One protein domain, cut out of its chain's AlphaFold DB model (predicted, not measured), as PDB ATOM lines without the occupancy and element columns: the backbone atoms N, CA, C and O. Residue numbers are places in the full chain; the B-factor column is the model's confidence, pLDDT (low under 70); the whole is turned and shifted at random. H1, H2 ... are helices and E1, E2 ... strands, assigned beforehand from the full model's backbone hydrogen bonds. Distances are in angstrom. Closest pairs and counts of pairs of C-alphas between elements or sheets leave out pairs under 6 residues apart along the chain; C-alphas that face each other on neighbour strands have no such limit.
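What this domain is: This is residues 34 to 113 of the 123 residues of an uncharacterized protein of Microbacterium sp (UniProt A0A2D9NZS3). The longest helix, H4, and H1 meet near their ends as an L, with the short helix H2 set in the angle between them, packed on H1 and about perpendicular to both. From H2 the chain runs out through loops and the very short helix H3 to the far end of H4, then returns along H4 to the corner, where strand E1 follows. The printed part has 80 residues, with four named helices and one named strand in the order H1, H2, H3, H4, E1, and its class is mostly helix. It is only just compact, close to loose, with a radius of gyration of the C-alphas of 13.8 A, and its outline is elongated, 42 by 24 by 23 A.

How they stand to each other: Begin with H4, residues 80 to 101, and look at its residues 97 to 101, with which alone it touches H1, residues 35 to 49. The closest C-alphas there are those of Ala 36 and Trp 98, 5.2 A apart, and the two lines are about perpendicular at 84 degrees. H1 touches H2, residues 56 to 63, with its residues 38 to 43 alone; the closest C-alphas, of Thr 42 and Met 63, are 6.8 A apart, and the lines are about perpendicular at 81 degrees. H2 and H4 are close but not clearly touching, with the closest C-alphas, of Gly 56 and Ile 95, 6.9 A apart. Farther along H4, look for H3, residues 69 to 72, close but not clearly touching it: the closest C-alphas, of Arg 70 and Arg 83, are 7.8 A apart. H3 is apart from H1 and from H2. E1, residues 104 to 107, pairs with no named strand; its closest C-alpha pair with H1 is Tyr 40 and Ile 104, 5.9 A apart, and with H4 it is Ala 99 and Ser 105, 5.5 A apart. In H1, H2 and H4 every O i to N i+4 pair is within hydrogen-bond range; H3 is too short for such a pair, and its one O i to N i+3 pair is within range.

Where its parts are: Find C-alpha 80 at (284.406, 346.494, 239.582); from there H4 runs 31.5 A to C-alpha 101 at (281.566, 346.756, 208.199). H1 begins at C-alpha 35, at (290.547, 347.577, 213.265), and measures 21.2 A. H2 measures 10.7 A, H3 5.3 A, and E1 9.7 A, ending at C-alpha 107, at (277.173, 332.509, 213.024).

The domain as a whole: The two C-alphas farthest apart are those of Glu 51 and Ser 77, at 43.1 A. The printed part has no cut. The links H2 to H3 and H4 to E1 are tight, those from H1 to H2 and from H3 to H4 are short, and no link is long. The mean pLDDT of the printed part is 86.2; look for values under 70 at residues 72 to 76, of which 72 belongs to H3.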
ATOM      1  N   SER A  34     292.398 349.822 209.354       81.25
ATOM      2  CA  SER A  34     291.248 349.843 210.262       81.25
ATOM      3  C   SER A  34     291.238 348.603 211.150       81.25
ATOM      4  O   SER A  34     291.620 347.511 210.718       81.25
ATOM      5  N   LEU A  35     290.737 348.735 212.380       86.81
ATOM      6  CA  LEU A  35     290.547 347.577 213.265       86.81
ATOM      7  C   LEU A  35     289.650 346.506 212.624       86.81
ATOM      8  O   LEU A  35     289.786 345.325 212.927       86.81
ATOM      9  N   ALA A  36     288.762 346.904 211.710       88.06
ATOM     10  CA  ALA A  36     287.934 345.981 210.947       88.06
ATOM     11  C   ALA A  36     288.761 345.132 209.962       88.06
ATOM     12  O   ALA A  36     288.551 343.925 209.886       88.06
ATOM     13  N   ALA A  37     289.723 345.726 209.248       89.00
ATOM     14  CA  ALA A  37     290.625 344.974 208.370       89.00
ATOM     15  C   ALA A  37     291.466 343.968 209.174       89.00
ATOM     16  O   ALA A  37     291.533 342.794 208.819       89.00
ATOM     17  N   HIS A  38     291.994 344.392 210.325       89.81
ATOM     18  CA  HIS A  38     292.742 343.495 211.204       89.81
ATOM     19  C   HIS A  38     291.867 342.367 211.783       89.81
ATOM     20  O   HIS A  38     292.318 341.228 211.895       89.81
ATOM     21  N   ALA A  39     290.594 342.644 212.093       91.94
ATOM     22  CA  ALA A  39     289.640 341.617 212.513       91.94
ATOM     23  C   ALA A  39     289.389 340.575 211.414       91.94
ATOM     24  O   ALA A  39     289.308 339.380 211.711       91.94
ATOM     25  N   TYR A  40     289.287 341.009 210.153       93.44
ATOM     26  CA  TYR A  40     289.179 340.106 209.007       93.44
ATOM     27  C   TYR A  40     290.413 339.201 208.895       93.44
ATOM     28  O   TYR A  40     290.260 337.981 208.849       93.44
ATOM     29  N   GLU A  41     291.615 339.785 208.899       93.75
ATOM     30  CA  GLU A  41     292.881 339.045 208.794       93.75
ATOM     31  C   GLU A  41     293.038 338.040 209.934       93.75
ATOM     32  O   GLU A  41     293.224 336.856 209.682       93.75
ATOM     33  N   THR A  42     292.842 338.485 211.177       94.50
ATOM     34  CA  THR A  42     292.947 337.628 212.367       94.50
ATOM     35  C   THR A  42     291.954 336.469 212.310       94.50
ATOM     36  O   THR A  42     292.293 335.332 212.625       94.50
ATOM     37  N   THR A  43     290.718 336.732 211.874       95.88
ATOM     38  CA  THR A  43     289.709 335.674 211.741       95.88
ATOM     39  C   THR A  43     290.071 334.701 210.619       95.88
ATOM     40  O   THR A  43     289.871 333.500 210.775       95.88
ATOM     41  N   ARG A  44     290.592 335.188 209.484       95.50
ATOM     42  CA  ARG A  44     291.057 334.334 208.383       95.50
ATOM     43  C   ARG A  44     292.190 333.425 208.852       95.50
ATOM     44  O   ARG A  44     292.077 332.215 208.694       95.50
ATOM     45  N   ASP A  45     293.217 334.005 209.464       95.94
ATOM     46  CA  ASP A  45     294.397 333.278 209.929       95.94
ATOM     47  C   ASP A  45     294.007 332.226 210.986       95.94
ATOM     48  O   ASP A  45     294.491 331.099 210.953       95.94
ATOM     49  N   TRP A  46     293.026 332.526 211.848       96.88
ATOM     50  CA  TRP A  46     292.463 331.536 212.771       96.88
ATOM     51  C   TRP A  46     291.877 330.317 212.047       96.88
ATOM     52  O   TRP A  46     292.127 329.184 212.457       96.88
ATOM     53  N   TRP A  47     291.091 330.528 210.985       95.50
ATOM     54  CA  TRP A  47     290.476 329.446 210.201       95.50
ATOM     55  C   TRP A  47     291.487 328.634 209.384       95.50
ATOM     56  O   TRP A  47     291.197 327.483 209.058       95.50
ATOM     57  N   ASP A  48     292.655 329.197 209.072       95.62
ATOM     58  CA  ASP A  48     293.746 328.448 208.442       95.62
ATOM     59  C   ASP A  48     294.384 327.445 209.425       95.62
ATOM     60  O   ASP A  48     294.890 326.398 209.014       95.62
ATOM     61  N   GLU A  49     294.322 327.735 210.728       95.81
ATOM     62  CA  GLU A  49     294.930 326.926 211.790       95.81
ATOM     63  C   GLU A  49     293.933 326.022 212.539       95.81
ATOM     64  O   GLU A  49     294.335 325.005 213.111       95.81
ATOM     65  N   HIS A  50     292.640 326.359 212.538       94.50
ATOM     66  CA  HIS A  50     291.624 325.707 213.367       94.50
ATOM     67  C   HIS A  50     290.443 325.166 212.557       94.50
ATOM     68  O   HIS A  50     289.944 325.784 211.621       94.50
ATOM     69  N   GLU A  51     289.901 324.024 212.996       90.00
ATOM     70  CA  GLU A  51     288.705 323.408 212.397       90.00
ATOM     71  C   GLU A  51     287.410 324.200 212.663       90.00
ATOM     72  O   GLU A  51     286.386 323.965 212.016       90.00
ATOM     73  N   ARG A  52     287.435 325.112 213.643       92.62
ATOM     74  CA  ARG A  52     286.300 325.930 214.080       92.62
ATOM     75  C   ARG A  52     286.713 327.389 214.212       92.62
ATOM     76  O   ARG A  52     287.854 327.686 214.560       92.62
ATOM     77  N   GLY A  53     285.753 328.279 213.986       93.44
ATOM     78  CA  GLY A  53     285.972 329.715 214.113       93.44
ATOM     79  C   GLY A  53     286.081 330.151 215.572       93.44
ATOM     80  O   GLY A  53     285.534 329.472 216.449       93.44
ATOM     81  N   PRO A  54     286.734 331.293 215.833       96.00
ATOM     82  CA  PRO A  54     286.836 331.825 217.179       96.00
ATOM     83  C   PRO A  54     285.466 332.286 217.681       96.00
ATOM     84  O   PRO A  54     284.606 332.745 216.921       96.00
ATOM     85  N   THR A  55     285.281 332.223 218.991       94.19
ATOM     86  CA  THR A  55     284.265 333.000 219.701       94.19
ATOM     87  C   THR A  55     284.624 334.491 219.691       94.19
ATOM     88  O   THR A  55     285.743 334.891 219.364       94.19
ATOM     89  N   GLY A  56     283.679 335.351 220.088       91.19
ATOM     90  CA  GLY A  56     283.949 336.787 220.220       91.19
ATOM     91  C   GLY A  56     285.083 337.105 221.196       91.19
ATOM     92  O   GLY A  56     285.883 337.995 220.925       91.19
ATOM     93  N   ASP A  57     285.185 336.362 222.298       90.25
ATOM     94  CA  ASP A  57     286.239 336.582 223.288       90.25
ATOM     95  C   ASP A  57     287.611 336.116 222.795       90.25
ATOM     96  O   ASP A  57     288.595 336.816 223.025       90.25
ATOM     97  N   GLU A  58     287.671 334.995 222.078       93.75
ATOM     98  CA  GLU A  58     288.906 334.490 221.466       93.75
ATOM     99  C   GLU A  58     289.426 335.425 220.376       93.75
ATOM    100  O   GLU A  58     290.615 335.737 220.356       93.75
ATOM    101  N   LEU A  59     288.539 335.939 219.519       93.75
ATOM    102  CA  LEU A  59     288.927 336.911 218.499       93.75
ATOM    103  C   LEU A  59     289.499 338.185 219.136       93.75
ATOM    104  O   LEU A  59     290.537 338.682 218.710       93.75
ATOM    105  N   LEU A  60     288.852 338.707 220.180       91.12
ATOM    106  CA  LEU A  60     289.334 339.901 220.878       91.12
ATOM    107  C   LEU A  60     290.668 339.659 221.594       91.12
ATOM    108  O   LEU A  60     291.511 340.552 221.599       91.12
ATOM    109  N   ALA A  61     290.876 338.473 222.168       89.75
ATOM    110  CA  ALA A  61     292.154 338.100 222.775       89.75
ATOM    111  C   ALA A  61     293.274 337.949 221.730       89.75
ATOM    112  O   ALA A  61     294.418 338.294 222.010       89.75
ATOM    113  N   ALA A  62     292.956 337.478 220.521       90.81
ATOM    114  CA  ALA A  62     293.920 337.381 219.426       90.81
ATOM    115  C   ALA A  62     294.311 338.757 218.854       90.81
ATOM    116  O   ALA A  62     295.453 338.953 218.449       90.81
ATOM    117  N   MET A  63     293.379 339.714 218.836       88.62
ATOM    118  CA  MET A  63     293.599 341.047 218.261       88.62
ATOM    119  C   MET A  63     294.288 342.041 219.200       88.62
ATOM    120  O   MET A  63     294.922 342.987 218.733       88.62
ATOM    121  N   PHE A  64     294.122 341.889 220.514       85.12
ATOM    122  CA  PHE A  64     294.573 342.887 221.480       85.12
ATOM    123  C   PHE A  64     295.413 342.256 222.583       85.12
ATOM    124  O   PHE A  64     295.008 341.282 223.209       85.12
ATOM    125  N   ALA A  65     296.553 342.885 222.867       79.00
ATOM    126  CA  ALA A  65     297.386 342.579 224.020       79.00
ATOM    127  C   ALA A  65     297.510 343.825 224.922       79.00
ATOM    128  O   ALA A  65     297.783 344.913 224.405       79.00
ATOM    129  N   PRO A  66     297.366 343.694 226.255       77.75
ATOM    130  CA  PRO A  66     296.979 342.480 226.982       77.75
ATOM    131  C   PRO A  66     295.508 342.095 226.735       77.75
ATOM    132  O   PRO A  66     294.691 342.935 226.366       77.75
ATOM    133  N   ASP A  67     295.175 340.822 226.946       73.69
ATOM    134  CA  ASP A  67     293.816 340.272 226.825       73.69
ATOM    135  C   ASP A  67     292.893 340.756 227.958       73.69
ATOM    136  O   ASP A  67     291.688 340.966 227.753       73.69
ATOM    137  N   ASP A  68     293.464 341.014 229.138       78.44
ATOM    138  CA  ASP A  68     292.791 341.706 230.230       78.44
ATOM    139  C   ASP A  68     292.892 343.232 230.098       78.44
ATOM    140  O   ASP A  68     293.771 343.901 230.643       78.44
ATOM    141  N   TRP A  69     291.903 343.819 229.426       77.25
ATOM    142  CA  TRP A  69     291.858 345.266 229.197       77.25
ATOM    143  C   TRP A  69     291.710 346.073 230.494       77.25
ATOM    144  O   TRP A  69     291.956 347.277 230.502       77.25
ATOM    145  N   ARG A  70     291.332 345.433 231.609       73.56
ATOM    146  CA  ARG A  70     291.249 346.093 232.919       73.56
ATOM    147  C   ARG A  70     292.630 346.457 233.456       73.56
ATOM    148  O   ARG A  70     292.716 347.384 234.249       73.56
ATOM    149  N   GLU A  71     293.684 345.759 233.032       70.81
ATOM    150  CA  GLU A  71     295.063 346.076 233.425       70.81
ATOM    151  C   GLU A  71     295.570 347.361 232.763       70.81
ATOM    152  O   GLU A  71     296.424 348.051 233.314       70.81
ATOM    153  N   VAL A  72     295.017 347.705 231.597       67.12
ATOM    154  CA  VAL A  72     295.393 348.900 230.826       67.12
ATOM    155  C   VAL A  72     294.554 350.119 231.212       67.12
ATOM    156  O   VAL A  72     294.957 351.253 230.959       67.12
ATOM    157  N   VAL A  73     293.386 349.898 231.825       67.12
ATOM    158  CA  VAL A  73     292.455 350.961 232.212       67.12
ATOM    159  C   VAL A  73     292.445 351.146 233.730       67.12
ATOM    160  O   VAL A  73     291.661 350.532 234.458       67.12
ATOM    161  N   ASP A  74     293.298 352.051 234.205       63.97
ATOM    162  CA  ASP A  74     293.369 352.434 235.615       63.97
ATOM    163  C   ASP A  74     292.261 353.446 235.979       63.97
ATOM    164  O   ASP A  74     292.440 354.660 235.900       63.97
ATOM    165  N   ASP A  75     291.081 352.943 236.360       68.06
ATOM    166  CA  ASP A  75     290.025 353.739 237.011       68.06
ATOM    167  C   ASP A  75     289.655 353.115 238.371       68.06
ATOM    168  O   ASP A  75     288.716 352.311 238.456       68.06
ATOM    169  N   PRO A  76     290.392 353.434 239.452       67.62
ATOM    170  CA  PRO A  76     290.136 352.892 240.786       67.62
ATOM    171  C   PRO A  76     288.891 353.504 241.445       67.62
ATOM    172  O   PRO A  76     288.417 352.981 242.452       67.62
ATOM    173  N   SER A  77     288.354 354.598 240.894       76.12
ATOM    174  CA  SER A  77     287.157 355.262 241.417       76.12
ATOM    175  C   SER A  77     285.862 354.542 241.029       76.12
ATOM    176  O   SER A  77     284.838 354.713 241.694       76.12
ATOM    177  N   ARG A  78     285.916 353.697 239.990       79.12
ATOM    178  CA  ARG A  78     284.769 352.958 239.462       79.12
ATOM    179  C   ARG A  78     284.646 351.563 240.083       79.12
ATOM    180  O   ARG A  78     285.612 350.793 240.061       79.12
ATOM    181  N   PRO A  79     283.460 351.179 240.589       84.31
ATOM    182  CA  PRO A  79     283.220 349.829 241.084       84.31
ATOM    183  C   PRO A  79     283.522 348.754 240.032       84.31
ATOM    184  O   PRO A  79     283.213 348.907 238.848       84.31
ATOM    185  N   LEU A  80     284.071 347.615 240.470       82.62
ATOM    186  CA  LEU A  80     284.406 346.494 239.582       82.62
ATOM    187  C   LEU A  80     283.235 346.033 238.683       82.62
ATOM    188  O   LEU A  80     283.484 345.866 237.487       82.62
ATOM    189  N   PRO A  81     281.987 345.878 239.177       84.12
ATOM    190  CA  PRO A  81     280.866 345.461 238.330       84.12
ATOM    191  C   PRO A  81     280.568 346.444 237.192       84.12
ATOM    192  O   PRO A  81     280.180 346.038 236.099       84.12
ATOM    193  N   GLU A  82     280.776 347.738 237.429       82.94
ATOM    194  CA  GLU A  82     280.525 348.780 236.436       82.94
ATOM    195  C   GLU A  82     281.601 348.774 235.343       82.94
ATOM    196  O   GLU A  82     281.268 348.790 234.158       82.94
ATOM    197  N   ARG A  83     282.877 348.611 235.725       79.06
ATOM    198  CA  ARG A  83     283.983 348.408 234.768       79.06
ATOM    199  C   ARG A  83     283.767 347.164 233.903       79.06
ATOM    200  O   ARG A  83     283.980 347.211 232.696       79.06
ATOM    201  N   GLN A  84     283.309 346.061 234.502       84.25
ATOM    202  CA  GLN A  84     282.988 344.825 233.775       84.25
ATOM    203  C   GLN A  84     281.844 345.029 232.780       84.25
ATOM    204  O   GLN A  84     281.937 344.579 231.640       84.25
ATOM    205  N   HIS A  85     280.784 345.725 233.193       83.56
ATOM    206  CA  HIS A  85     279.647 346.000 232.322       83.56
ATOM    207  C   HIS A  85     280.041 346.865 231.119       83.56
ATOM    208  O   HIS A  85     279.690 346.548 229.985       83.56
ATOM    209  N   GLN A  86     280.813 347.927 231.341       80.88
ATOM    210  CA  GLN A  86     281.267 348.798 230.260       80.88
ATOM    211  C   GLN A  86     282.242 348.100 229.317       80.88
ATOM    212  O   GLN A  86     282.117 348.246 228.102       80.88
ATOM    213  N   LEU A  87     283.164 347.296 229.852       83.06
ATOM    214  CA  LEU A  87     284.049 346.476 229.031       83.06
ATOM    215  C   LEU A  87     283.240 345.516 228.148       83.06
ATOM    216  O   LEU A  87     283.505 345.420 226.953       83.06
ATOM    217  N   ALA A  88     282.215 344.862 228.702       86.19
ATOM    218  CA  ALA A  88     281.328 343.997 227.929       86.19
ATOM    219  C   ALA A  88     280.602 344.761 226.807       86.19
ATOM    220  O   ALA A  88     280.542 344.269 225.681       86.19
ATOM    221  N   LEU A  89     280.115 345.980 227.075       84.50
ATOM    222  CA  LEU A  89     279.482 346.823 226.055       84.50
ATOM    223  C   LEU A  89     280.448 347.199 224.927       84.50
ATOM    224  O   LEU A  89     280.062 347.141 223.762       84.50
ATOM    225  N   VAL A  90     281.696 347.556 225.245       83.81
ATOM    226  CA  VAL A  90     282.698 347.917 224.228       83.81
ATOM    227  C   VAL A  90     283.116 346.703 223.403       83.81
ATOM    228  O   VAL A  90     283.124 346.783 222.176       83.81
ATOM    229  N   ARG A  91     283.371 345.557 224.045       87.81
ATOM    230  CA  ARG A  91     283.665 344.289 223.355       87.81
ATOM    231  C   ARG A  91     282.524 343.900 222.411       87.81
ATOM    232  O   ARG A  91     282.762 343.602 221.245       87.81
ATOM    233  N   GLN A  92     281.275 343.987 222.874       88.75
ATOM    234  CA  GLN A  92     280.102 343.724 222.040       88.75
ATOM    235  C   GLN A  92     279.976 344.730 220.887       88.75
ATOM    236  O   GLN A  92     279.675 344.338 219.758       88.75
ATOM    237  N   TRP A  93     280.198 346.019 221.154       87.81
ATOM    238  CA  TRP A  93     280.146 347.060 220.132       87.81
ATOM    239  C   TRP A  93     281.169 346.812 219.022       87.81
ATOM    240  O   TRP A  93     280.801 346.928 217.856       87.81
ATOM    241  N   LEU A  94     282.394 346.390 219.353       88.81
ATOM    242  CA  LEU A  94     283.426 346.060 218.364       88.81
ATOM    243  C   LEU A  94     282.986 344.931 217.438       88.81
ATOM    244  O   LEU A  94     282.946 345.135 216.224       88.81
ATOM    245  N   ILE A  95     282.550 343.799 217.998       91.19
ATOM    246  CA  ILE A  95     282.056 342.660 217.209       91.19
ATOM    247  C   ILE A  95     280.914 343.089 216.278       91.19
ATOM    248  O   ILE A  95     280.924 342.779 215.086       91.19
ATOM    249  N   VAL A  96     279.945 343.858 216.787       88.06
ATOM    250  CA  VAL A  96     278.831 344.371 215.972       88.06
ATOM    251  C   VAL A  96     279.317 345.352 214.902       88.06
ATOM    252  O   VAL A  96     278.810 345.334 213.780       88.06
ATOM    253  N   SER A  97     280.279 346.214 215.226       86.88
ATOM    254  CA  SER A  97     280.815 347.213 214.301       86.88
ATOM    255  C   SER A  97     281.547 346.555 213.131       86.88
ATOM    256  O   SER A  97     281.272 346.892 211.980       86.88
ATOM    257  N   TRP A  98     282.373 345.541 213.394       90.69
ATOM    258  CA  TRP A  98     283.097 344.798 212.365       90.69
ATOM    259  C   TRP A  98     282.168 343.920 211.533       90.69
ATOM    260  O   TRP A  98     282.327 343.843 210.315       90.69
ATOM    261  N   ALA A  99     281.140 343.334 212.153       90.12
ATOM    262  CA  ALA A  99     280.095 342.631 211.420       90.12
ATOM    263  C   ALA A  99     279.327 343.572 210.475       90.12
ATOM    264  O   ALA A  99     279.075 343.222 209.324       90.12
ATOM    265  N   ARG A 100     278.998 344.798 210.914       86.19
ATOM    266  CA  ARG A 100     278.360 345.812 210.049       86.19
ATOM    267  C   ARG A 100     279.275 346.317 208.944       86.19
ATOM    268  O   ARG A 100     278.778 346.616 207.863       86.19
ATOM    269  N   ALA A 101     280.572 346.426 209.214       86.50
ATOM    270  CA  ALA A 101     281.566 346.756 208.199       86.50
ATOM    271  C   ALA A 101     281.733 345.621 207.171       86.50
ATOM    272  O   ALA A 101     282.227 345.856 206.074       86.50
ATOM    273  N   GLY A 102     281.287 344.405 207.503       88.81
ATOM    274  CA  GLY A 102     281.419 343.222 206.662       88.81
ATOM    275  C   GLY A 102     282.764 342.515 206.807       88.81
ATOM    276  O   GLY A 102     283.021 341.595 206.043       88.81
ATOM    277  N   ALA A 103     283.600 342.903 207.775       91.50
ATOM    278  CA  ALA A 103     284.905 342.285 208.027       91.50
ATOM    279  C   ALA A 103     284.777 340.870 208.599       91.50
ATOM    280  O   ALA A 103     285.590 339.994 208.313       91.50
ATOM    281  N   ILE A 104     283.732 340.638 209.393       94.94
ATOM    282  CA  ILE A 104     283.434 339.349 210.016       94.94
ATOM    283  C   ILE A 104     281.947 339.013 209.881       94.94
ATOM    284  O   ILE A 104     281.113 339.886 209.649       94.94
ATOM    285  N   SER A 105     281.602 337.743 210.059       95.00
ATOM    286  CA  SER A 105     280.225 337.251 210.148       95.00
ATOM    287  C   SER A 105     280.045 336.429 211.417       95.00
ATOM    288  O   SER A 105     280.824 335.518 211.679       95.00
ATOM    289  N   VAL A 106     279.009 336.734 212.199       93.00
ATOM    290  CA  VAL A 106     278.686 336.002 213.432       93.00
ATOM    291  C   VAL A 106     277.653 334.926 213.111       93.00
ATOM    292  O   VAL A 106     276.531 335.240 212.709       93.00
ATOM    293  N   MET A 107     278.031 333.661 213.280       91.06
ATOM    294  CA  MET A 107     277.173 332.509 213.024       91.06
ATOM    295  C   MET A 107     276.584 332.001 214.335       91.06
ATOM    296  O   MET A 107     277.306 331.590 215.243       91.06
ATOM    297  N   PHE A 108     275.257 332.007 214.425       84.81
ATOM    298  CA  PHE A 108     274.537 331.468 215.573       84.81
ATOM    299  C   PHE A 108     274.190 329.998 215.317       84.81
ATOM    300  O   PHE A 108     273.436 329.686 214.393       84.81
ATOM    301  N   GLY A 109     274.748 329.101 216.129       76.62
ATOM    302  CA  GLY A 109     274.512 327.659 216.073       76.62
ATOM    303  C   GLY A 109     274.434 327.044 217.471       76.62
ATOM    304  O   GLY A 109     273.990 327.698 218.411       76.62
ATOM    305  N   TYR A 110     274.867 325.785 217.605       75.88
ATOM    306  CA  TYR A 110     275.056 325.166 218.926       75.88
ATOM    307  C   TYR A 110     276.117 325.922 219.739       75.88
ATOM    308  O   TYR A 110     275.908 326.186 220.917       75.88
ATOM    309  N   ASP A 111     277.177 326.365 219.056       80.50
ATOM    310  CA  ASP A 111     278.122 327.357 219.558       80.50
ATOM    311  C   ASP A 111     278.105 328.585 218.636       80.50
ATOM    312  O   ASP A 111     277.871 328.465 217.429       80.50
ATOM    313  N   THR A 112     278.344 329.767 219.209       86.62
ATOM    314  CA  THR A 112     278.516 331.003 218.433       86.62
ATOM    315  C   THR A 112     279.944 331.054 217.901       86.62
ATOM    316  O   THR A 112     280.877 331.137 218.696       86.62
ATOM    317  N   GLU A 113     280.112 331.032 216.579       94.06
ATOM    318  CA  GLU A 113     281.421 331.123 215.918       94.06
ATOM    319  C   GLU A 113     281.490 332.334 214.981       94.06
ATOM    320  O   GLU A 113     280.482 332.761 214.407       94.06
TER     321      GLU A 113